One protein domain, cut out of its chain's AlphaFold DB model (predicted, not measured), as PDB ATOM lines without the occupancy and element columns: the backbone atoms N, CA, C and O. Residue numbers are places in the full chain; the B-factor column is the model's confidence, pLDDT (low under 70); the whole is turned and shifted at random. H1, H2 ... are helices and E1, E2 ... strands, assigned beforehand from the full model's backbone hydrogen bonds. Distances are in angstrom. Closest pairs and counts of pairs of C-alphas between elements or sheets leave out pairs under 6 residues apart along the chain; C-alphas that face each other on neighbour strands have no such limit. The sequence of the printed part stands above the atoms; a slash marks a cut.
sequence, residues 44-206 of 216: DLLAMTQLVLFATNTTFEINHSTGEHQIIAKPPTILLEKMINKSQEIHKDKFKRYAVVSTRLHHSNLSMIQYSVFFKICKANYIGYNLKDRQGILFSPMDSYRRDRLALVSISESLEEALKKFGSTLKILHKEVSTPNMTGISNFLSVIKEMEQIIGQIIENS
ATOM      1  N   ASP A  44      31.495-132.225 -23.653       89.56
ATOM      2  CA  ASP A  44      31.142-131.601 -22.373       89.56
ATOM      3  C   ASP A  44      29.680-131.141 -22.353       89.56
ATOM      4  O   ASP A  44      29.017-131.227 -21.324       89.56
ATOM      5  N   LEU A  45      29.159-130.676 -23.496       88.69
ATOM      6  CA  LEU A  45      27.759-130.277 -23.613       88.69
ATOM      7  C   LEU A  45      26.835-131.468 -23.357       88.69
ATOM      8  O   LEU A  45      25.940-131.361 -22.525       88.69
ATOM      9  N   LEU A  46      27.096-132.616 -23.994       91.19
ATOM     10  CA  LEU A  46      26.330-133.834 -23.748       91.19
ATOM     11  C   LEU A  46      26.439-134.272 -22.281       91.19
ATOM     12  O   LEU A  46      25.424-134.604 -21.673       91.19
ATOM     13  N   ALA A  47      27.633-134.204 -21.686       92.38
ATOM     14  CA  ALA A  47      27.833-134.500 -20.268       92.38
ATOM     15  C   ALA A  47      26.970-133.612 -19.363       92.38
ATOM     16  O   ALA A  47      26.322-134.104 -18.438       92.38
ATOM     17  N   MET A  48      26.923-132.310 -19.645       93.19
ATOM     18  CA  MET A  48      26.100-131.377 -18.882       93.19
ATOM     19  C   MET A  48      24.608-131.573 -19.136       93.19
ATOM     20  O   MET A  48      23.826-131.466 -18.196       93.19
ATOM     21  N   THR A  49      24.194-131.920 -20.355       92.12
ATOM     22  CA  THR A  49      22.804-132.297 -20.633       92.12
ATOM     23  C   THR A  49      22.408-133.523 -19.813       92.12
ATOM     24  O   THR A  49      21.368-133.500 -19.162       92.12
ATOM     25  N   GLN A  50      23.251-134.561 -19.751       92.88
ATOM     26  CA  GLN A  50      22.999-135.730 -18.901       92.88
ATOM     27  C   GLN A  50      22.922-135.352 -17.416       92.88
ATOM     28  O   GLN A  50      22.039-135.834 -16.709       92.88
ATOM     29  N   LEU A  51      23.779-134.440 -16.944       93.81
ATOM     30  CA  LEU A  51      23.711-133.919 -15.577       93.81
ATOM     31  C   LEU A  51      22.386-133.188 -15.303       93.81
ATOM     32  O   LEU A  51      21.790-133.389 -14.247       93.81
ATOM     33  N   VAL A  52      21.903-132.372 -16.245       94.19
ATOM     34  CA  VAL A  52      20.606-131.684 -16.142       94.19
ATOM     35  C   VAL A  52      19.458-132.692 -16.080       94.19
ATOM     36  O   VAL A  52      18.595-132.577 -15.207       94.19
ATOM     37  N   LEU A  53      19.453-133.692 -16.965       93.06
ATOM     38  CA  LEU A  53      18.436-134.747 -16.999       93.06
ATOM     39  C   LEU A  53      18.432-135.569 -15.705       93.06
ATOM     40  O   LEU A  53      17.378-135.798 -15.112       93.06
ATOM     41  N   PHE A  54      19.615-135.930 -15.207       92.81
ATOM     42  CA  PHE A  54      19.778-136.605 -13.925       92.81
ATOM     43  C   PHE A  54      19.254-135.751 -12.765       92.81
ATOM     44  O   PHE A  54      18.452-136.217 -11.953       92.81
ATOM     45  N   ALA A  55      19.662-134.482 -12.703       92.50
ATOM     46  CA  ALA A  55      19.263-133.570 -11.642       92.50
ATOM     47  C   ALA A  55      17.744-133.388 -11.607       92.50
ATOM     48  O   ALA A  55      17.136-133.503 -10.545       92.50
ATOM     49  N   THR A  56      17.124-133.193 -12.769       91.56
ATOM     50  CA  THR A  56      15.669-133.030 -12.919       91.56
ATOM     51  C   THR A  56      14.893-134.351 -12.889       91.56
ATOM     52  O   THR A  56      13.663-134.334 -12.834       91.56
ATOM     53  N   ASN A  57      15.593-135.492 -12.829       89.62
ATOM     54  CA  ASN A  57      15.033-136.843 -12.843       89.62
ATOM     55  C   ASN A  57      14.091-137.074 -14.036       89.62
ATOM     56  O   ASN A  57      12.977-137.577 -13.873       89.62
ATOM     57  N   THR A  58      14.527-136.667 -15.225       85.56
ATOM     58  CA  THR A  58      13.713-136.727 -16.441       85.56
ATOM     59  C   THR A  58      14.493-137.210 -17.656       85.56
ATOM     60  O   THR A  58      15.708-137.393 -17.611       85.56
ATOM     61  N   THR A  59      13.764-137.433 -18.742       82.25
ATOM     62  CA  THR A  59      14.286-137.712 -20.077       82.25
ATOM     63  C   THR A  59      14.054-136.505 -20.974       82.25
ATOM     64  O   THR A  59      13.145-135.712 -20.747       82.25
ATOM     65  N   PHE A  60      14.881-136.359 -22.002       80.50
ATOM     66  CA  PHE A  60      14.704-135.300 -22.986       80.50
ATOM     67  C   PHE A  60      13.559-135.679 -23.934       80.50
ATOM     68  O   PHE A  60      13.706-136.598 -24.740       80.50
ATOM     69  N   GLU A  61      12.408-135.021 -23.798       81.50
ATOM     70  CA  GLU A  61      11.253-135.244 -24.669       81.50
ATOM     71  C   GLU A  61      11.354-134.327 -25.891       81.50
ATOM     72  O   GLU A  61      11.524-133.116 -25.744       81.50
ATOM     73  N   ILE A  62      11.259-134.910 -27.090       81.56
ATOM     74  CA  ILE A  62      11.280-134.190 -28.368       81.56
ATOM     75  C   ILE A  62       9.984-134.497 -29.111       81.56
ATOM     76  O   ILE A  62       9.659-135.659 -29.361       81.56
ATOM     77  N   ASN A  63       9.267-133.458 -29.517       81.19
ATOM     78  CA  ASN A  63       8.183-133.578 -30.472       81.19
ATOM     79  C   ASN A  63       8.777-133.750 -31.877       81.19
ATOM     80  O   ASN A  63       9.370-132.829 -32.431       81.19
ATOM     81  N   HIS A  64       8.619-134.933 -32.467       75.38
ATOM     82  CA  HIS A  64       9.178-135.241 -33.788       75.38
ATOM     83  C   HIS A  64       8.576-134.416 -34.935       75.38
ATOM     84  O   HIS A  64       9.215-134.295 -35.978       75.38
ATOM     85  N   SER A  65       7.375-133.863 -34.755       76.25
ATOM     86  CA  SER A  65       6.681-133.078 -35.780       76.25
ATOM     87  C   SER A  65       7.071-131.603 -35.736       76.25
ATOM     88  O   SER A  65       7.237-130.991 -36.785       76.25
ATOM     89  N   THR A  66       7.220-131.030 -34.537       78.25
ATOM     90  CA  THR A  66       7.512-129.594 -34.358       78.25
ATOM     91  C   THR A  66       8.974-129.305 -34.023       78.25
ATOM     92  O   THR A  66       9.411-128.166 -34.128       78.25
ATOM     93  N   GLY A  67       9.745-130.310 -33.595       72.00
ATOM     94  CA  GLY A  67      11.099-130.129 -33.062       72.00
ATOM     95  C   GLY A  67      11.139-129.502 -31.663       72.00
ATOM     96  O   GLY A  67      12.224-129.301 -31.108       72.00
ATOM     97  N   GLU A  68       9.978-129.208 -31.070       77.44
ATOM     98  CA  GLU A  68       9.897-128.696 -29.708       77.44
ATOM     99  C   GLU A  68      10.464-129.715 -28.729       77.44
ATOM    100  O   GLU A  68      10.151-130.905 -28.783       77.44
ATOM    101  N   HIS A  69      11.284-129.232 -27.807       81.50
ATOM    102  CA  HIS A  69      11.900-130.057 -26.787       81.50
ATOM    103  C   HIS A  69      11.710-129.419 -25.422       81.50
ATOM    104  O   HIS A  69      11.777-128.199 -25.267       81.50
ATOM    105  N   GLN A  70      11.430-130.253 -24.427       81.62
ATOM    106  CA  GLN A  70      11.112-129.791 -23.083       81.62
ATOM    107  C   GLN A  70      11.750-130.710 -22.048       81.62
ATOM    108  O   GLN A  70      11.844-131.926 -22.222       81.62
ATOM    109  N   ILE A  71      12.183-130.112 -20.942       82.88
ATOM    110  CA  ILE A  71      12.650-130.831 -19.760       82.88
ATOM    111  C   ILE A  71      11.507-130.759 -18.753       82.88
ATOM    112  O   ILE A  71      11.227-129.691 -18.211       82.88
ATOM    113  N   ILE A  72      10.823-131.875 -18.514       82.94
ATOM    114  CA  ILE A  72       9.712-131.946 -17.556       82.94
ATOM    115  C   ILE A  72      10.200-132.727 -16.343       82.94
ATOM    116  O   ILE A  72      10.314-133.948 -16.390       82.94
ATOM    117  N   ALA A  73      10.539-132.035 -15.258       81.62
ATOM    118  CA  ALA A  73      11.007-132.679 -14.039       81.62
ATOM    119  C   ALA A  73       9.944-133.626 -13.464       81.62
ATOM    120  O   ALA A  73       8.741-133.389 -13.565       81.62
ATOM    121  N   LYS A  74      10.374-134.698 -12.796       78.06
ATOM    122  CA  LYS A  74       9.417-135.520 -12.047       78.06
ATOM    123  C   LYS A  74       8.942-134.771 -10.797       78.06
ATOM    124  O   LYS A  74       9.787-134.221 -10.080       78.06
ATOM    125  N   PRO A  75       7.631-134.790 -10.486       71.75
ATOM    126  CA  PRO A  75       7.135-134.219  -9.245       71.75
ATOM    127  C   PRO A  75       7.815-134.883  -8.040       71.75
ATOM    128  O   PRO A  75       8.010-136.103  -8.048       71.75
ATOM    129  N   PRO A  76       8.155-134.135  -6.979       70.44
ATOM    130  CA  PRO A  76       8.606-134.748  -5.736       70.44
ATOM    131  C   PRO A  76       7.503-135.626  -5.125       70.44
ATOM    132  O   PRO A  76       6.325-135.268  -5.143       70.44
ATOM    133  N   THR A  77       7.892-136.753  -4.523       70.81
ATOM    134  CA  THR A  77       6.980-137.783  -3.983       70.81
ATOM    135  C   THR A  77       5.927-137.217  -3.025       70.81
ATOM    136  O   THR A  77       4.756-137.559  -3.124       70.81
ATOM    137  N   ILE A  78       6.314-136.264  -2.171       68.12
ATOM    138  CA  ILE A  78       5.422-135.607  -1.196       68.12
ATOM    139  C   ILE A  78       4.281-134.845  -1.892       68.12
ATOM    140  O   ILE A  78       3.163-134.770  -1.382       68.12
ATOM    141  N   LEU A  79       4.560-134.243  -3.052       67.25
ATOM    142  CA  LEU A  79       3.538-133.568  -3.846       67.25
ATOM    143  C   LEU A  79       2.632-134.587  -4.540       67.25
ATOM    144  O   LEU A  79       1.425-134.368  -4.580       67.25
ATOM    145  N   LEU A  80       3.188-135.710  -5.005       67.50
ATOM    146  CA  LEU A  80       2.414-136.826  -5.551       67.50
ATOM    147  C   LEU A  80       1.397-137.355  -4.522       67.50
ATOM    148  O   LEU A  80       0.213-137.451  -4.825       67.50
ATOM    149  N   GLU A  81       1.832-137.605  -3.284       67.25
ATOM    150  CA  GLU A  81       0.983-138.097  -2.187       67.25
ATOM    151  C   GLU A  81      -0.142-137.113  -1.827       67.25
ATOM    152  O   GLU A  81      -1.308-137.492  -1.719       67.25
ATOM    153  N   LYS A  82       0.178-135.817  -1.696       65.75
ATOM    154  CA  LYS A  82      -0.831-134.778  -1.424       65.75
ATOM    155  C   LYS A  82      -1.841-134.617  -2.562       65.75
ATOM    156  O   LYS A  82      -2.977-134.234  -2.290       65.75
ATOM    157  N   MET A  83      -1.434-134.865  -3.806       66.19
ATOM    158  CA  MET A  83      -2.291-134.732  -4.987       66.19
ATOM    159  C   MET A  83      -3.177-135.955  -5.214       66.19
ATOM    160  O   MET A  83      -4.349-135.771  -5.537       66.19
ATOM    161  N   ILE A  84      -2.680-137.171  -4.950       67.19
ATOM    162  CA  ILE A  84      -3.502-138.396  -4.919       67.19
ATOM    163  C   ILE A  84      -4.642-138.227  -3.908       67.19
ATOM    164  O   ILE A  84      -5.798-138.481  -4.228       67.19
ATOM    165  N   ASN A  85      -4.337-137.677  -2.729       66.00
ATOM    166  CA  ASN A  85      -5.333-137.412  -1.689       66.00
ATOM    167  C   ASN A  85      -6.344-136.303  -2.047       66.00
ATOM    168  O   ASN A  85      -7.363-136.179  -1.373       66.00
ATOM    169  N   LYS A  86      -6.066-135.472  -3.064       72.25
ATOM    170  CA  LYS A  86      -6.914-134.341  -3.485       72.25
ATOM    171  C   LYS A  86      -7.548-134.506  -4.872       72.25
ATOM    172  O   LYS A  86      -8.257-133.595  -5.295       72.25
ATOM    173  N   SER A  87      -7.300-135.615  -5.576       62.94
ATOM    174  CA  SER A  87      -7.837-135.889  -6.924       62.94
ATOM    175  C   SER A  87      -7.669-134.715  -7.911       62.94
ATOM    176  O   SER A  87      -8.578-134.385  -8.665       62.94
ATOM    177  N   GLN A  88      -6.508-134.049  -7.881       66.38
ATOM    178  CA  GLN A  88      -6.170-132.954  -8.800       66.38
ATOM    179  C   GLN A  88      -5.386-133.473 -10.011       66.38
ATOM    180  O   GLN A  88      -4.474-134.285  -9.852       66.38
ATOM    181  N   GLU A  89      -5.701-132.973 -11.210       61.41
ATOM    182  CA  GLU A  89      -4.942-133.286 -12.426       61.41
ATOM    183  C   GLU A  89      -3.534-132.672 -12.406       61.41
ATOM    184  O   GLU A  89      -3.299-131.551 -11.938       61.41
ATOM    185  N   ILE A  90      -2.570-133.426 -12.941       61.75
ATOM    186  CA  ILE A  90      -1.174-133.002 -13.050       61.75
ATOM    187  C   ILE A  90      -1.043-132.055 -14.247       61.75
ATOM    188  O   ILE A  90      -0.906-132.492 -15.390       61.75
ATOM    189  N   HIS A  91      -0.995-130.750 -13.986       66.56
ATOM    190  CA  HIS A  91      -0.546-129.787 -14.991       66.56
ATOM    191  C   HIS A  91       0.964-129.944 -15.206       66.56
ATOM    192  O   HIS A  91       1.767-129.441 -14.413       66.56
ATOM    193  N   LYS A  92       1.350-130.647 -16.281       67.69
ATOM    194  CA  LYS A  92       2.755-130.880 -16.672       67.69
ATOM    195  C   LYS A  92       3.577-129.589 -16.752       67.69
ATOM    196  O   LYS A  92       4.764-129.611 -16.439       67.69
ATOM    197  N   ASP A  93       2.938-128.466 -17.082       70.62
ATOM    198  CA  ASP A  93       3.580-127.152 -17.176       70.62
ATOM    199  C   ASP A  93       4.278-126.715 -15.885       70.62
ATOM    200  O   ASP A  93       5.350-126.123 -15.950       70.62
ATOM    201  N   LYS A  94       3.749-127.083 -14.708       72.81
ATOM    202  CA  LYS A  94       4.376-126.752 -13.411       72.81
ATOM    203  C   LYS A  94       5.736-127.420 -13.209       72.81
ATOM    204  O   LYS A  94       6.533-126.999 -12.373       72.81
ATOM    205  N   PHE A  95       6.000-128.482 -13.959       82.69
ATOM    206  CA  PHE A  95       7.235-129.247 -13.865       82.69
ATOM    207  C   PHE A  95       8.187-128.980 -15.024       82.69
ATOM    208  O   PHE A  95       9.266-129.568 -15.060       82.69
ATOM    209  N   LYS A  96       7.838-128.073 -15.944       87.94
ATOM    210  CA  LYS A  96       8.776-127.604 -16.961       87.94
ATOM    211  C   LYS A  96       9.990-126.981 -16.287       87.94
ATOM    212  O   LYS A  96       9.880-126.277 -15.280       87.94
ATOM    213  N   ARG A  97      11.165-127.299 -16.811       92.00
ATOM    214  CA  ARG A  97      12.445-126.775 -16.355       92.00
ATOM    215  C   ARG A  97      13.223-126.247 -17.541       92.00
ATOM    216  O   ARG A  97      13.253-126.849 -18.608       92.00
ATOM    217  N   TYR A  98      13.899-125.138 -17.306       93.38
ATOM    218  CA  TYR A  98      14.861-124.553 -18.219       93.38
ATOM    219  C   TYR A  98      16.231-124.649 -17.575       93.38
ATOM    220  O   TYR A  98      16.364-124.450 -16.366       93.38
ATOM    221  N   ALA A  99      17.237-124.971 -18.382       94.75
ATOM    222  CA  ALA A  99      18.610-125.088 -17.929       94.75
ATOM    223  C   ALA A  99      19.521-124.162 -18.737       94.75
ATOM    224  O   ALA A  99      19.500-124.180 -19.964       94.75
ATOM    225  N   VAL A 100      20.348-123.387 -18.038       95.94
ATOM    226  CA  VAL A 100      21.434-122.594 -18.622       95.94
ATOM    227  C   VAL A 100      22.745-123.207 -18.165       95.94
ATOM    228  O   VAL A 100      22.958-123.406 -16.968       95.94
ATOM    229  N   VAL A 101      23.614-123.527 -19.118       95.06
ATOM    230  CA  VAL A 101      24.835-124.302 -18.890       95.06
ATOM    231  C   VAL A 101      26.029-123.559 -19.469       95.06
ATOM    232  O   VAL A 101      25.985-123.092 -20.603       95.06
ATOM    233  N   SER A 102      27.133-123.525 -18.729       94.06
ATOM    234  CA  SER A 102      28.447-123.222 -19.297       94.06
ATOM    235  C   SER A 102      29.506-124.112 -18.675       94.06
ATOM    236  O   SER A 102      29.526-124.297 -17.462       94.06
ATOM    237  N   THR A 103      30.400-124.640 -19.506       91.69
ATOM    238  CA  THR A 103      31.502-125.532 -19.110       91.69
ATOM    239  C   THR A 103      32.857-124.829 -19.090       91.69
ATOM    240  O   THR A 103      33.855-125.409 -18.680       91.69
ATOM    241  N   ARG A 104      32.919-123.571 -19.546       89.19
ATOM    242  CA  ARG A 104      34.174-122.831 -19.764       89.19
ATOM    243  C   ARG A 104      34.222-121.521 -18.982       89.19
ATOM    244  O   ARG A 104      34.810-120.539 -19.436       89.19
ATOM    245  N   LEU A 105      33.591-121.492 -17.812       93.75
ATOM    246  CA  LEU A 105      33.692-120.349 -16.913       93.75
ATOM    247  C   LEU A 105      35.083-120.352 -16.296       93.75
ATOM    248  O   LEU A 105      35.524-121.368 -15.761       93.75
ATOM    249  N   HIS A 106      35.775-119.226 -16.403       93.56
ATOM    250  CA  HIS A 106      37.162-119.081 -15.997       93.56
ATOM    251  C   HIS A 106      37.323-117.891 -15.064       93.56
ATOM    252  O   HIS A 106      36.871-116.788 -15.369       93.56
ATOM    253  N   HIS A 107      38.024-118.128 -13.960       93.94
ATOM    254  CA  HIS A 107      38.496-117.087 -13.067       93.94
ATOM    255  C   HIS A 107      39.799-117.543 -12.412       93.94
ATOM    256  O   HIS A 107      39.812-118.482 -11.621       93.94
ATOM    257  N   SER A 108      40.900-116.860 -12.716       93.31
ATOM    258  CA  SER A 108      42.248-117.195 -12.224       93.31
ATOM    259  C   SER A 108      42.322-117.372 -10.701       93.31
ATOM    260  O   SER A 108      42.866-118.364 -10.241       93.31
ATOM    261  N   ASN A 109      41.697-116.489  -9.916       92.56
ATOM    262  CA  ASN A 109      41.698-116.590  -8.448       92.56
ATOM    263  C   ASN A 109      41.050-117.872  -7.880       92.56
ATOM    264  O   ASN A 109      41.318-118.222  -6.732       92.56
ATOM    265  N   LEU A 110      40.243-118.612  -8.653       90.81
ATOM    266  CA  LEU A 110      39.698-119.898  -8.198       90.81
ATOM    267  C   LEU A 110      40.795-120.935  -7.941       90.81
ATOM    268  O   LEU A 110      40.623-121.779  -7.065       90.81
ATOM    269  N   SER A 111      41.944-120.834  -8.620       90.31
ATOM    270  CA  SER A 111      43.073-121.750  -8.417       90.31
ATOM    271  C   SER A 111      43.610-121.729  -6.982       90.31
ATOM    272  O   SER A 111      44.242-122.693  -6.537       90.31
ATOM    273  N   MET A 112      43.373-120.623  -6.268       89.25
ATOM    274  CA  MET A 112      43.807-120.392  -4.891       89.25
ATOM    275  C   MET A 112      42.796-120.901  -3.853       89.25
ATOM    276  O   MET A 112      43.117-120.961  -2.667       89.25
ATOM    277  N   ILE A 113      41.586-121.285  -4.272       89.06
ATOM    278  CA  ILE A 113      40.490-121.656  -3.374       89.06
ATOM    279  C   ILE A 113      40.289-123.171  -3.415       89.06
ATOM    280  O   ILE A 113      40.041-123.770  -4.458       89.06
ATOM    281  N   GLN A 114      40.355-123.818  -2.252       88.94
ATOM    282  CA  GLN A 114      39.996-125.232  -2.138       88.94
ATOM    283  C   GLN A 114      38.487-125.424  -2.340       88.94
ATOM    284  O   GLN A 114      37.693-124.625  -1.841       88.94
ATOM    285  N   TYR A 115      38.063-126.529  -2.963       89.38
ATOM    286  CA  TYR A 115      36.636-126.794  -3.189       89.38
ATOM    287  C   TYR A 115      35.801-126.800  -1.902       89.38
ATOM    288  O   TYR A 115      34.673-126.314  -1.897       89.38
ATOM    289  N   SER A 116      36.359-127.272  -0.784       91.50
ATOM    290  CA  SER A 116      35.687-127.223   0.520       91.50
ATOM    291  C   SER A 116      35.367-125.791   0.971       91.50
ATOM    292  O   SER A 116      34.323-125.562   1.580       91.50
ATOM    293  N   VAL A 117      36.234-124.823   0.663       92.88
ATOM    294  CA  VAL A 117      36.034-123.394   0.947       92.88
ATOM    295  C   VAL A 117      35.075-122.784  -0.069       92.88
ATOM    296  O   VAL A 117      34.129-122.110   0.327       92.88
ATOM    297  N   PHE A 118      35.245-123.096  -1.355       92.31
ATOM    298  CA  PHE A 118      34.337-122.669  -2.419       92.31
ATOM    299  C   PHE A 118      32.875-123.028  -2.106       92.31
ATOM    300  O   PHE A 118      32.007-122.159  -2.102       92.31
ATOM    301  N   PHE A 119      32.589-124.281  -1.738       93.56
ATOM    302  CA  PHE A 119      31.221-124.690  -1.413       93.56
ATOM    303  C   PHE A 119      30.692-124.079  -0.107       93.56
ATOM    304  O   PHE A 119      29.481-123.895   0.025       93.56
ATOM    305  N   LYS A 120      31.563-123.703   0.844       95.06
ATOM    306  CA  LYS A 120      31.155-122.907   2.016       95.06
ATOM    307  C   LYS A 120      30.723-121.499   1.606       95.06
ATOM    308  O   LYS A 120      29.685-121.049   2.082       95.06
ATOM    309  N   ILE A 121      31.459-120.851   0.698       94.25
ATOM    310  CA  ILE A 121      31.089-119.547   0.122       94.25
ATOM    311  C   ILE A 121      29.737-119.651  -0.593       94.25
ATOM    312  O   ILE A 121      28.843-118.847  -0.332       94.25
ATOM    313  N   CYS A 122      29.541-120.673  -1.436       95.44
ATOM    314  CA  CYS A 122      28.257-120.903  -2.105       95.44
ATOM    315  C   CYS A 122      27.115-121.058  -1.095       95.44
ATOM    316  O   CYS A 122      26.101-120.372  -1.199       95.44
ATOM    317  N   LYS A 123      27.302-121.906  -0.077       95.56
ATOM    318  CA  LYS A 123      26.299-122.139   0.966       95.56
ATOM    319  C   LYS A 123      25.962-120.862   1.744       95.56
ATOM    320  O   LYS A 123      24.786-120.621   1.999       95.56
ATOM    321  N   ALA A 124      26.960-120.048   2.093       96.50
ATOM    322  CA  ALA A 124      26.764-118.773   2.788       96.50
ATOM    323  C   ALA A 124      25.954-117.762   1.955       96.50
ATOM    324  O   ALA A 124      25.221-116.951   2.511       96.50
ATOM    325  N   ASN A 125      26.041-117.859   0.628       96.12
ATOM    326  CA  ASN A 125      25.309-117.023  -0.320       96.12
ATOM    327  C   ASN A 125      24.005-117.666  -0.831       96.12
ATOM    328  O   ASN A 125      23.441-117.203  -1.820       96.12
ATOM    329  N   TYR A 126      23.525-118.743  -0.195       95.06
ATOM    330  CA  TYR A 126      22.329-119.491  -0.617       95.06
ATOM    331  C   TYR A 126      22.392-120.012  -2.067       95.06
ATOM    332  O   TYR A 126      21.369-120.257  -2.708       95.06
ATOM    333  N   ILE A 127      23.604-120.223  -2.583       97.12
ATOM    334  CA  ILE A 127      23.850-120.831  -3.887       97.12
ATOM    335  C   ILE A 127      23.881-122.346  -3.698       97.12
ATOM    336  O   ILE A 127      24.762-122.894  -3.033       97.12
ATOM    337  N   GLY A 128      22.926-123.032  -4.315       95.69
ATOM    338  CA  GLY A 128      22.868-124.485  -4.314       95.69
ATOM    339  C   GLY A 128      21.662-125.022  -5.069       95.69
ATOM    340  O   GLY A 128      20.833-124.266  -5.588       95.69
ATOM    341  N   TYR A 129      21.579-126.345  -5.125       95.94
ATOM    342  CA  TYR A 129      20.498-127.069  -5.773       95.94
ATOM    343  C   TYR A 129      19.506-127.600  -4.740       95.94
ATOM    344  O   TYR A 129      19.893-128.215  -3.746       95.94
ATOM    345  N   ASN A 130      18.218-127.392  -4.990       92.75
ATOM    346  CA  ASN A 130      17.143-127.937  -4.181       92.75
ATOM    347  C   ASN A 130      16.605-129.211  -4.842       92.75
ATOM    348  O   ASN A 130      15.920-129.162  -5.863       92.75
ATOM    349  N   LEU A 131      16.891-130.358  -4.222       88.81
ATOM    350  CA  LEU A 131      16.476-131.669  -4.720       88.81
ATOM    351  C   LEU A 131      14.952-131.867  -4.712       88.81
ATOM    352  O   LEU A 131      14.438-132.611  -5.544       88.81
ATOM    353  N   LYS A 132      14.231-131.221  -3.784       85.69
ATOM    354  CA  LYS A 132      12.767-131.329  -3.687       85.69
ATOM    355  C   LYS A 132      12.104-130.617  -4.860       85.69
ATOM    356  O   LYS A 132      11.283-131.214  -5.542       85.69
ATOM    357  N   ASP A 133      12.529-129.388  -5.126       86.88
ATOM    358  CA  ASP A 133      11.929-128.547  -6.171       86.88
ATOM    359  C   ASP A 133      12.579-128.762  -7.550       86.88
ATOM    360  O   ASP A 133      12.121-128.233  -8.566       86.88
ATOM    361  N   ARG A 134      13.651-129.562  -7.584       91.56
ATOM    362  CA  ARG A 134      14.438-129.913  -8.770       91.56
ATOM    363  C   ARG A 134      14.972-128.687  -9.520       91.56
ATOM    364  O   ARG A 134      15.056-128.687 -10.746       91.56
ATOM    365  N   GLN A 135      15.358-127.655  -8.776       93.69
ATOM    366  CA  GLN A 135      15.815-126.365  -9.298       93.69
ATOM    367  C   GLN A 135      16.960-125.794  -8.461       93.69
ATOM    368  O   GLN A 135      17.158-126.168  -7.305       93.69
ATOM    369  N   GLY A 136      17.696-124.841  -9.021       96.62
ATOM    370  CA  GLY A 136      18.824-124.186  -8.374       96.62
ATOM    371  C   GLY A 136      20.108-124.301  -9.177       96.62
ATOM    372  O   GLY A 136      20.085-124.452 -10.395       96.62
ATOM    373  N   ILE A 137      21.224-124.185  -8.467       97.75
ATOM    374  CA  ILE A 137      22.560-124.135  -9.047       97.75
ATOM    375  C   ILE A 137      23.300-125.444  -8.794       97.75
ATOM    376  O   ILE A 137      23.441-125.872  -7.648       97.75
ATOM    377  N   LEU A 138      23.826-126.031  -9.863       96.00
ATOM    378  CA  LEU A 138      24.775-127.135  -9.814       96.00
ATOM    379  C   LEU A 138      26.125-126.663 -10.346       96.00
ATOM    380  O   LEU A 138      26.205-125.912 -11.318       96.00
ATOM    381  N   PHE A 139      27.185-127.154  -9.720       93.50
ATOM    382  CA  PHE A 139      28.547-126.994 -10.204       93.50
ATOM    383  C   PHE A 139      29.074-128.357 -10.634       93.50
ATOM    384  O   PHE A 139      28.891-129.333  -9.908       93.50
ATOM    385  N   SER A 140      29.770-128.409 -11.767       87.56
ATOM    386  CA  SER A 140      30.677-129.514 -12.078       87.56
ATOM    387  C   SER A 140      32.095-128.965 -11.982       87.56
ATOM    388  O   SER A 140      32.563-128.313 -12.924       87.56
ATOM    389  N   PRO A 141      32.771-129.142 -10.832       71.06
ATOM    390  CA  PRO A 141      34.164-128.765 -10.712       71.06
ATOM    391  C   PRO A 141      34.960-129.585 -11.719       71.06
ATOM    392  O   PRO A 141      34.905-130.814 -11.711       71.06
ATOM    393  N   MET A 142      35.661-128.906 -12.618       71.69
ATOM    394  CA  MET A 142      36.590-129.582 -13.506       71.69
ATOM    395  C   MET A 142      37.898-129.736 -12.751       71.69
ATOM    396  O   MET A 142      38.532-128.726 -12.428       71.69
ATOM    397  N   ASP A 143      38.301-130.982 -12.495       66.88
ATOM    398  CA  ASP A 143      39.629-131.292 -11.966       66.88
ATOM    399  C   ASP A 143      40.677-131.073 -13.064       66.88
ATOM    400  O   ASP A 143      41.220-131.975 -13.695       66.88
ATOM    401  N   SER A 144      40.858-129.800 -13.386       70.94
ATOM    402  CA  SER A 144      41.935-129.315 -14.221       70.94
ATOM    403  C   SER A 144      43.117-129.014 -13.315       70.94
ATOM    404  O   SER A 144      42.942-128.457 -12.232       70.94
ATOM    405  N   TYR A 145      44.332-129.284 -13.792       74.50
ATOM    406  CA  TYR A 145      45.569-128.981 -13.063       74.50
ATOM    407  C   TYR A 145      45.606-127.548 -12.492       74.50
ATOM    408  O   TYR A 145      46.153-127.307 -11.419       74.50
ATOM    409  N   ARG A 146      44.992-126.584 -13.193       80.81
ATOM    410  CA  ARG A 146      44.968-125.171 -12.793       80.81
ATOM    411  C   ARG A 146      43.843-124.814 -11.818       80.81
ATOM    412  O   ARG A 146      43.975-123.812 -11.130       80.81
ATOM    413  N   ARG A 147      42.761-125.603 -11.738       85.19
ATOM    414  CA  ARG A 147      41.567-125.348 -10.896       85.19
ATOM    415  C   ARG A 147      40.989-123.931 -11.028       85.19
ATOM    416  O   ARG A 147      40.362-123.412 -10.112       85.19
ATOM    417  N   ASP A 148      41.192-123.303 -12.180       89.88
ATOM    418  CA  ASP A 148      40.761-121.940 -12.500       89.88
ATOM    419  C   ASP A 148      39.497-121.919 -13.376       89.88
ATOM    420  O   ASP A 148      39.107-120.872 -13.902       89.88
ATOM    421  N   ARG A 149      38.872-123.087 -13.565       90.62
ATOM    422  CA  ARG A 149      37.680-123.294 -14.385       90.62
ATOM    423  C   ARG A 149      36.609-124.063 -13.633       90.62
ATOM    424  O   ARG A 149      36.903-124.935 -12.816       90.62
ATOM    425  N   LEU A 150      35.358-123.762 -13.957       90.06
ATOM    426  CA  LEU A 150      34.194-124.463 -13.433       90.06
ATOM    427  C   LEU A 150      33.125-124.607 -14.511       90.06
ATOM    428  O   LEU A 150      32.997-123.748 -15.387       90.06
ATOM    429  N   ALA A 151      32.327-125.668 -14.414       92.81
ATOM    430  CA  ALA A 151      31.039-125.696 -15.080       92.81
ATOM    431  C   ALA A 151      29.941-125.257 -14.108       92.81
ATOM    432  O   ALA A 151      29.935-125.663 -12.941       92.81
ATOM    433  N   LEU A 152      29.009-124.457 -14.608       95.44
ATOM    434  CA  LEU A 152      27.833-123.983 -13.890       95.44
ATOM    435  C   LEU A 152      26.592-124.400 -14.667       95.44
ATOM    436  O   LEU A 152      26.520-124.220 -15.883       95.44
ATOM    437  N   VAL A 153      25.608-124.910 -13.940       96.94
ATOM    438  CA  VAL A 153      24.280-125.224 -14.454       96.94
ATOM    439  C   VAL A 153      23.258-124.524 -13.570       96.94
ATOM    440  O   VAL A 153      23.235-124.724 -12.356       96.94
ATOM    441  N   SER A 154      22.411-123.705 -14.181       97.56
ATOM    442  CA  SER A 154      21.275-123.057 -13.531       97.56
ATOM    443  C   SER A 154      19.988-123.683 -14.036       97.56
ATOM    444  O   SER A 154      19.783-123.723 -15.245       97.56
ATOM    445  N   ILE A 155      19.147-124.178 -13.128       96.56
ATOM    446  CA  ILE A 155      17.872-124.829 -13.445       96.56
ATOM    447  C   ILE A 155      16.740-124.078 -12.745       96.56
ATOM    448  O   ILE A 155      16.780-123.947 -11.519       96.56
ATOM    449  N   SER A 156      15.732-123.641 -13.499       95.50
ATOM    450  CA  SER A 156      14.560-122.905 -12.988       95.50
ATOM    451  C   SER A 156      13.286-123.256 -13.770       95.50
ATOM    452  O   SER A 156      13.341-124.020 -14.733       95.50
ATOM    453  N   GLU A 157      12.138-122.716 -13.355       92.19
ATOM    454  CA  GLU A 157      10.831-122.975 -13.988       92.19
ATOM    455  C   GLU A 157      10.622-122.172 -15.279       92.19
ATOM    456  O   GLU A 157       9.869-122.595 -16.153       92.19
ATOM    457  N   SER A 158      11.348-121.063 -15.444       91.69
ATOM    458  CA  SER A 158      11.391-120.271 -16.675       91.69
ATOM    459  C   SER A 158      12.826-120.037 -17.160       91.69
ATOM    460  O   SER A 158      13.786-120.063 -16.379       91.69
ATOM    461  N   LEU A 159      12.977-119.782 -18.464       92.12
ATOM    462  CA  LEU A 159      14.265-119.426 -19.066       92.12
ATOM    463  C   LEU A 159      14.833-118.139 -18.450       92.12
ATOM    464  O   LEU A 159      16.015-118.085 -18.112       92.12
ATOM    465  N   GLU A 160      13.982-117.131 -18.255       94.12
ATOM    466  CA  GLU A 160      14.364-115.849 -17.657       94.12
ATOM    467  C   GLU A 160      14.932-116.034 -16.243       94.12
ATOM    468  O   GLU A 160      16.001-115.513 -15.924       94.12
ATOM    469  N   GLU A 161      14.268-116.824 -15.395       95.06
ATOM    470  CA  GLU A 161      14.764-117.121 -14.052       95.06
ATOM    471  C   GLU A 161      16.071-117.912 -14.079       95.06
ATOM    472  O   GLU A 161      16.960-117.655 -13.264       95.06
ATOM    473  N   ALA A 162      16.207-118.874 -14.996       96.50
ATOM    474  CA  ALA A 162      17.434-119.650 -15.136       96.50
ATOM    475  C   ALA A 162      18.615-118.738 -15.512       96.50
ATOM    476  O   ALA A 162      19.666-118.822 -14.868       96.50
ATOM    477  N   LEU A 163      18.425-117.818 -16.466       97.19
ATOM    478  CA  LEU A 163      19.419-116.817 -16.880       97.19
ATOM    479  C   LEU A 163      19.755-115.842 -15.743       97.19
ATOM    480  O   LEU A 163      20.932-115.649 -15.424       97.19
ATOM    481  N   LYS A 164      18.745-115.279 -15.063       96.56
ATOM    482  CA  LYS A 164      18.946-114.366 -13.921       96.56
ATOM    483  C   LYS A 164      19.729-115.032 -12.800       96.56
ATOM    484  O   LYS A 164      20.647-114.428 -12.243       96.56
ATOM    485  N   LYS A 165      19.395-116.279 -12.463       97.12
ATOM    486  CA  LYS A 165      20.069-117.035 -11.403       97.12
ATOM    487  C   LYS A 165      21.499-117.394 -11.797       97.12
ATOM    488  O   LYS A 165      22.396-117.298 -10.959       97.12
ATOM    489  N   PHE A 166      21.730-117.716 -13.070       97.81
ATOM    490  CA  PHE A 166      23.061-117.952 -13.627       97.81
ATOM    491  C   PHE A 166      23.944-116.698 -13.512       97.81
ATOM    492  O   PHE A 166      24.993-116.742 -12.867       97.81
ATOM    493  N   GLY A 167      23.490-115.561 -14.048       97.25
ATOM    494  CA  GLY A 167      24.218-114.290 -13.987       97.25
ATOM    495  C   GLY A 167      24.441-113.795 -12.554       97.25
ATOM    496  O   GLY A 167      25.558-113.431 -12.187       97.25
ATOM    497  N   SER A 168      23.417-113.870 -11.697       96.94
ATOM    498  CA  SER A 168      23.530-113.482 -10.281       96.94
ATOM    499  C   SER A 168      24.557-114.333  -9.531       96.94
ATOM    500  O   SER A 168      25.349-113.802  -8.753       96.94
ATOM    501  N   THR A 169      24.598-115.641  -9.807       97.62
ATOM    502  CA  THR A 169      25.599-116.551  -9.228       97.62
ATOM    503  C   THR A 169      27.008-116.144  -9.644       97.62
ATOM    504  O   THR A 169      27.882-116.030  -8.788       97.62
ATOM    505  N   LEU A 170      27.235-115.862 -10.931       96.50
ATOM    506  CA  LEU A 170      28.540-115.396 -11.409       96.50
ATOM    507  C   LEU A 170      28.954-114.066 -10.779       96.50
ATOM    508  O   LEU A 170      30.122-113.898 -10.438       96.50
ATOM    509  N   LYS A 171      28.010-113.139 -10.589       96.06
ATOM    510  CA  LYS A 171      28.273-111.838  -9.962       96.06
ATOM    511  C   LYS A 171      28.718-111.991  -8.509       96.06
ATOM    512  O   LYS A 171      29.691-111.356  -8.102       96.06
ATOM    513  N   ILE A 172      28.043-112.858  -7.750       95.88
ATOM    514  CA  ILE A 172      28.427-113.193  -6.373       95.88
ATOM    515  C   ILE A 172      29.806-113.844  -6.366       95.88
ATOM    516  O   ILE A 172      30.699-113.359  -5.681       95.88
ATOM    517  N   LEU A 173      30.016-114.891  -7.171       94.50
ATOM    518  CA  LEU A 173      31.301-115.587  -7.213       94.50
ATOM    519  C   LEU A 173      32.444-114.645  -7.583       94.50
ATOM    520  O   LEU A 173      33.469-114.671  -6.917       94.50
ATOM    521  N   HIS A 174      32.265-113.785  -8.590       94.19
ATOM    522  CA  HIS A 174      33.277-112.801  -8.964       94.19
ATOM    523  C   HIS A 174      33.646-111.898  -7.785       94.19
ATOM    524  O   HIS A 174      34.830-111.706  -7.533       94.19
ATOM    525  N   LYS A 175      32.658-111.394  -7.035       93.38
ATOM    526  CA  LYS A 175      32.891-110.565  -5.847       93.38
ATOM    527  C   LYS A 175      33.611-111.329  -4.733       93.38
ATOM    528  O   LYS A 175      34.497-110.766  -4.108       93.38
ATOM    529  N   GLU A 176      33.241-112.583  -4.489       92.56
ATOM    530  CA  GLU A 176      33.813-113.400  -3.409       92.56
ATOM    531  C   GLU A 176      35.257-113.832  -3.688       92.56
ATOM    532  O   GLU A 176      36.050-113.988  -2.763       92.56
ATOM    533  N   VAL A 177      35.613-114.031  -4.960       90.44
ATOM    534  CA  VAL A 177      36.961-114.477  -5.346       90.44
ATOM    535  C   VAL A 177      37.860-113.335  -5.819       90.44
ATOM    536  O   VAL A 177      39.048-113.559  -6.040       90.44
ATOM    537  N   SER A 178      37.332-112.118  -5.967       90.94
ATOM    538  CA  SER A 178      38.093-110.916  -6.325       90.94
ATOM    539  C   SER A 178      38.322-110.030  -5.108       90.94
ATOM    540  O   SER A 178      37.446-109.865  -4.267       90.94
ATOM    541  N   THR A 179      39.483-109.387  -5.043       81.44
ATOM    542  CA  THR A 179      39.753-108.320  -4.066       81.44
ATOM    543  C   THR A 179      40.062-107.010  -4.799       81.44
ATOM    544  O   THR A 179      40.424-107.065  -5.977       81.44
ATOM    545  N   PRO A 180      39.963-105.828  -4.149       76.56
ATOM    546  CA  PRO A 180      40.226-104.538  -4.801       76.56
ATOM    547  C   PRO A 180      41.593-104.454  -5.497       76.56
ATOM    548  O   PRO A 180      41.715-103.812  -6.533       76.56
ATOM    549  N   ASN A 181      42.595-105.157  -4.960       77.69
ATOM    550  CA  ASN A 181      43.960-105.173  -5.490       77.69
ATOM    551  C   ASN A 181      44.270-106.434  -6.322       77.69
ATOM    552  O   ASN A 181      45.366-106.554  -6.861       77.69
ATOM    553  N   MET A 182      43.335-107.388  -6.420       79.44
ATOM    554  CA  MET A 182      43.519-108.651  -7.140       79.44
ATOM    555  C   MET A 182      42.183-109.141  -7.708       79.44
ATOM    556  O   MET A 182      41.542-110.050  -7.175       79.44
ATOM    557  N   THR A 183      41.762-108.533  -8.814       81.38
ATOM    558  CA  THR A 183      40.555-108.924  -9.560       81.38
ATOM    559  C   THR A 183      40.753-110.203 -10.371       81.38
ATOM    560  O   THR A 183      39.797-110.925 -10.633       81.38
ATOM    561  N   GLY A 184      42.003-110.517 -10.725       86.88
ATOM    562  CA  GLY A 184      42.350-111.672 -11.546       86.88
ATOM    563  C   GLY A 184      41.850-111.564 -12.995       86.88
ATOM    564  O   GLY A 184      41.105-110.668 -13.378       86.88
ATOM    565  N   ILE A 185      42.277-112.513 -13.824       91.75
ATOM    566  CA  ILE A 185      41.735-112.738 -15.170       91.75
ATOM    567  C   ILE A 185      40.453-113.563 -15.038       91.75
ATOM    568  O   ILE A 185      40.467-114.604 -14.373       91.75
ATOM    569  N   SER A 186      39.363-113.105 -15.652       94.38
ATOM    570  CA  SER A 186      38.046-113.742 -15.572       94.38
ATOM    571  C   SER A 186      37.202-113.451 -16.812       94.38
ATOM    572  O   SER A 186      37.270-112.352 -17.359       94.38
ATOM    573  N   ASN A 187      36.369-114.410 -17.227       95.81
ATOM    574  CA  ASN A 187      35.328-114.182 -18.237       95.81
ATOM    575  C   ASN A 187      33.930-113.953 -17.633       95.81
ATOM    576  O   ASN A 187      32.979-113.747 -18.383       95.81
ATOM    577  N   PHE A 188      33.787-113.951 -16.303       95.75
ATOM    578  CA  PHE A 188      32.472-113.895 -15.650       95.75
ATOM    579  C   PHE A 188      31.697-112.635 -16.026       95.75
ATOM    580  O   PHE A 188      30.514-112.727 -16.327       95.75
ATOM    581  N   LEU A 189      32.355-111.472 -16.056       94.25
ATOM    582  CA  LEU A 189      31.697-110.203 -16.384       94.25
ATOM    583  C   LEU A 189      31.188-110.156 -17.833       94.25
ATOM    584  O   LEU A 189      30.097-109.641 -18.065       94.25
ATOM    585  N   SER A 190      31.935-110.728 -18.786       95.88
ATOM    586  CA  SER A 190      31.479-110.848 -20.182       95.88
ATOM    587  C   SER A 190      30.232-111.715 -20.261       95.88
ATOM    588  O   SER A 190      29.222-111.303 -20.819       95.88
ATOM    589  N   VAL A 191      30.275-112.881 -19.612       96.25
ATOM    590  CA  VAL A 191      29.148-113.814 -19.598       96.25
ATOM    591  C   VAL A 191      27.930-113.191 -18.911       96.25
ATOM    592  O   VAL A 191      26.825-113.332 -19.413       96.25
ATOM    593  N   ILE A 192      28.100-112.462 -17.802       96.19
ATOM    594  CA  ILE A 192      26.997-111.750 -17.132       96.19
ATOM    595  C   ILE A 192      26.329-110.764 -18.095       96.19
ATOM    596  O   ILE A 192      25.106-110.773 -18.210       96.19
ATOM    597  N   LYS A 193      27.123-109.968 -18.818       96.56
ATOM    598  CA  LYS A 193      26.609-109.012 -19.803       96.56
ATOM    599  C   LYS A 193      25.841-109.712 -20.928       96.56
ATOM    600  O   LYS A 193      24.776-109.242 -21.313       96.56
ATOM    601  N   GLU A 194      26.346-110.838 -21.430       95.19
ATOM    602  CA  GLU A 194      25.649-111.650 -22.439       95.19
ATOM    603  C   GLU A 194      24.307-112.183 -21.909       95.19
ATOM    604  O   GLU A 194      23.298-112.103 -22.605       95.19
ATOM    605  N   MET A 195      24.252-112.659 -20.659       94.31
ATOM    606  CA  MET A 195      22.991-113.102 -20.044       94.31
ATOM    607  C   MET A 195      21.980-111.955 -19.933       94.31
ATOM    608  O   MET A 195      20.804-112.149 -20.232       94.31
ATOM    609  N   GLU A 196      22.419-110.763 -19.521       94.25
ATOM    610  CA  GLU A 196      21.567-109.569 -19.432       94.25
ATOM    611  C   GLU A 196      21.022-109.154 -20.807       94.25
ATOM    612  O   GLU A 196      19.843-108.820 -20.920       94.25
ATOM    613  N   GLN A 197      21.838-109.245 -21.861       95.19
ATOM    614  CA  GLN A 197      21.409-108.984 -23.239       95.19
ATOM    615  C   GLN A 197      20.350-109.984 -23.716       95.19
ATOM    616  O   GLN A 197      19.328-109.572 -24.263       95.19
ATOM    617  N   ILE A 198      20.555-111.283 -23.470       93.50
ATOM    618  CA  ILE A 198      19.583-112.326 -23.830       93.50
ATOM    619  C   ILE A 198      18.264-112.112 -23.076       93.50
ATOM    620  O   ILE A 198      17.193-112.220 -23.668       93.50
ATOM    621  N   ILE A 199      18.320-111.769 -21.783       93.00
ATOM    622  CA  ILE A 199      17.120-111.438 -20.999       93.00
ATOM    623  C   ILE A 199      16.383-110.241 -21.616       93.00
ATOM    624  O   ILE A 199      15.162-110.295 -21.743       93.00
ATOM    625  N   GLY A 200      17.105-109.192 -22.028       92.06
ATOM    626  CA  GLY A 200      16.521-108.035 -22.716       92.06
ATOM    627  C   GLY A 200      15.746-108.433 -23.976       92.06
ATOM    628  O   GLY A 200      14.571-108.099 -24.100       92.06
ATOM    629  N   GLN A 201      16.355-109.253 -24.835       90.75
ATOM    630  CA  GLN A 201      15.713-109.762 -26.054       90.75
ATOM    631  C   GLN A 201      14.479-110.629 -25.763       90.75
ATOM    632  O   GLN A 201      13.475-110.538 -26.463       90.75
ATOM    633  N   ILE A 202      14.517-111.466 -24.719       89.31
ATOM    634  CA  ILE A 202      13.356-112.278 -24.309       89.31
ATOM    635  C   ILE A 202      12.172-111.380 -23.932       89.31
ATOM    636  O   ILE A 202      11.031-111.676 -24.297       89.31
ATOM    637  N   ILE A 203      12.434-110.289 -23.208       88.50
ATOM    638  CA  ILE A 203      11.403-109.334 -22.791       88.50
ATOM    639  C   ILE A 203      10.821-108.613 -24.011       88.50
ATOM    640  O   ILE A 203       9.598-108.558 -24.142       88.50
ATOM    641  N   GLU A 204      11.669-108.118 -24.915       87.50
ATOM    642  CA  GLU A 204      11.255-107.450 -26.159       87.50
ATOM    643  C   GLU A 204      10.364-108.363 -27.017       87.50
ATOM    644  O   GLU A 204       9.222-108.008 -27.313       87.50
ATOM    645  N   ASN A 205      10.809-109.594 -27.284       84.44
ATOM    646  CA  ASN A 205      10.044-110.580 -28.057       84.44
ATOM    647  C   ASN A 205       8.683-110.901 -27.413       84.44
ATOM    648  O   ASN A 205       7.677-111.077 -28.101       84.44
ATOM    649  N   SER A 206       8.630-110.964 -26.079       84.06
ATOM    650  CA  SER A 206       7.385-111.224 -25.345       84.06
ATOM    651  C   SER A 206       6.388-110.063 -25.446       84.06
ATOM    652  O   SER A 206       5.176-110.279 -25.365       84.06
TER     653      SER A 206
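What this domain is: This is residues 44 to 206 of the 216 residues of an uncharacterized protein of Schistosoma rodhaini (UniProt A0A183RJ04). What is the main picture? A curled antiparallel sheet of five strands wraps round helix H1 on one face, while H6 packs on its other face and H7 folds back along H6, so that H1, the sheet and H6 make three layers. Residues 63 to 68, between E1 and E2, stick out from this body, and so do residues 81 to 87, of which 81 to 84 belong to H2. What is it made of, and how large is it? The printed part has 163 residues with seven named helices and five named strands in the order H1 E1 E2 H2 H3 E3 H4 H5 E4 E5 H6 H7; the sheet runs E1 E2 E3 E5 E4, and the class is mixed, helices and strands. The whole is compact, with a radius of gyration of the C-alphas of 17.7 A, yet elongated in outline, spanning 60 by 36 by 25 A.

How they stand to each other: How is the sheet paired? E3, residues 96 to 106, is antiparallel to E5, residues 149 to 156, with N 100 and O 154 2.9 A apart, and E5 forms a hairpin with edge strand E4, residues 135 to 141, where N 138 and O 153 are 2.9 A apart. E2, residues 69 to 72, pairs with E3 through N 97 and O 71 at 2.8 A, and forms a hairpin with edge strand E1, residues 60 to 62, through N 70 and O 61 at 3.2 A. The sheet is twisted, and E3 bends by 53 degrees at residue 103. What is on its faces? The sheet curls round H1, residues 44 to 56, whose closest C-alphas to E3 are those of Asp 44 and Thr 103, 6.9 A apart. On the opposite face H6, residues 159 to 177, has a height over the sheet of 8.2 A; it lies over E5 and only just over E3, on which 3 of its C-alphas fall, and at 32 degrees to E5 on the local plane it runs only just slantwise to the strands. H7, residues 188 to 206, touches H6 in a helical hairpin, at a shallow tilt of 20 degrees, opposite ways, with the C-alphas of Gly 167 and Ile 192 closest at 4.9 A, and only grazes the sheet with its residues 188 to 195. Where are the other helices? E3, then H4, residues 108 to 112, and H5, residues 115 to 124, then E4 form a split strand-helix-strand unit, two strands running the same way with E5 between them, and its crossover is right-handed. H5 is not on the sheet and is close to H6 but not clearly touching, the C-alphas of Ile 121 and Glu 176 being closest at 7.6 A; H4 only grazes the sheet. H2, residues 77 to 84, is not on the sheet, and H3, residues 92 to 95, only grazes it. How are the helix backbones? In H1, H2, H5, H6 and H7 every O i to N i+4 pair is within hydrogen-bond range; H4 has 0 of 1 but 2 of 2 O i to N i+3 pairs, and H3 is too short for an O i to N i+4 pair.

Where its parts are: Which elements are long? E3 measures 29.7 A from first to last C-alpha, H6 and H7 27.0 A each, E5 23.2 A, E4 18.6 A and H1 18.2 A. Where are the anchor points? H1 begins at C-alpha 44 (31.142, -131.601, -22.373), E3 bends at C-alpha 103 (31.502, -125.532, -19.110), and H7 ends at C-alpha 206 (7.385, -111.224, -25.345).

The domain as a whole: How far does it reach? The two C-alphas farthest apart are those of Ser 87 and Asn 181, 60.2 A. Are there cuts or long links? The printed part has no cut, and no link is long. Where is confidence low? The mean pLDDT of the printed part is 87.3, and residues 78 to 85, 87 to 92 and 143 are under 70.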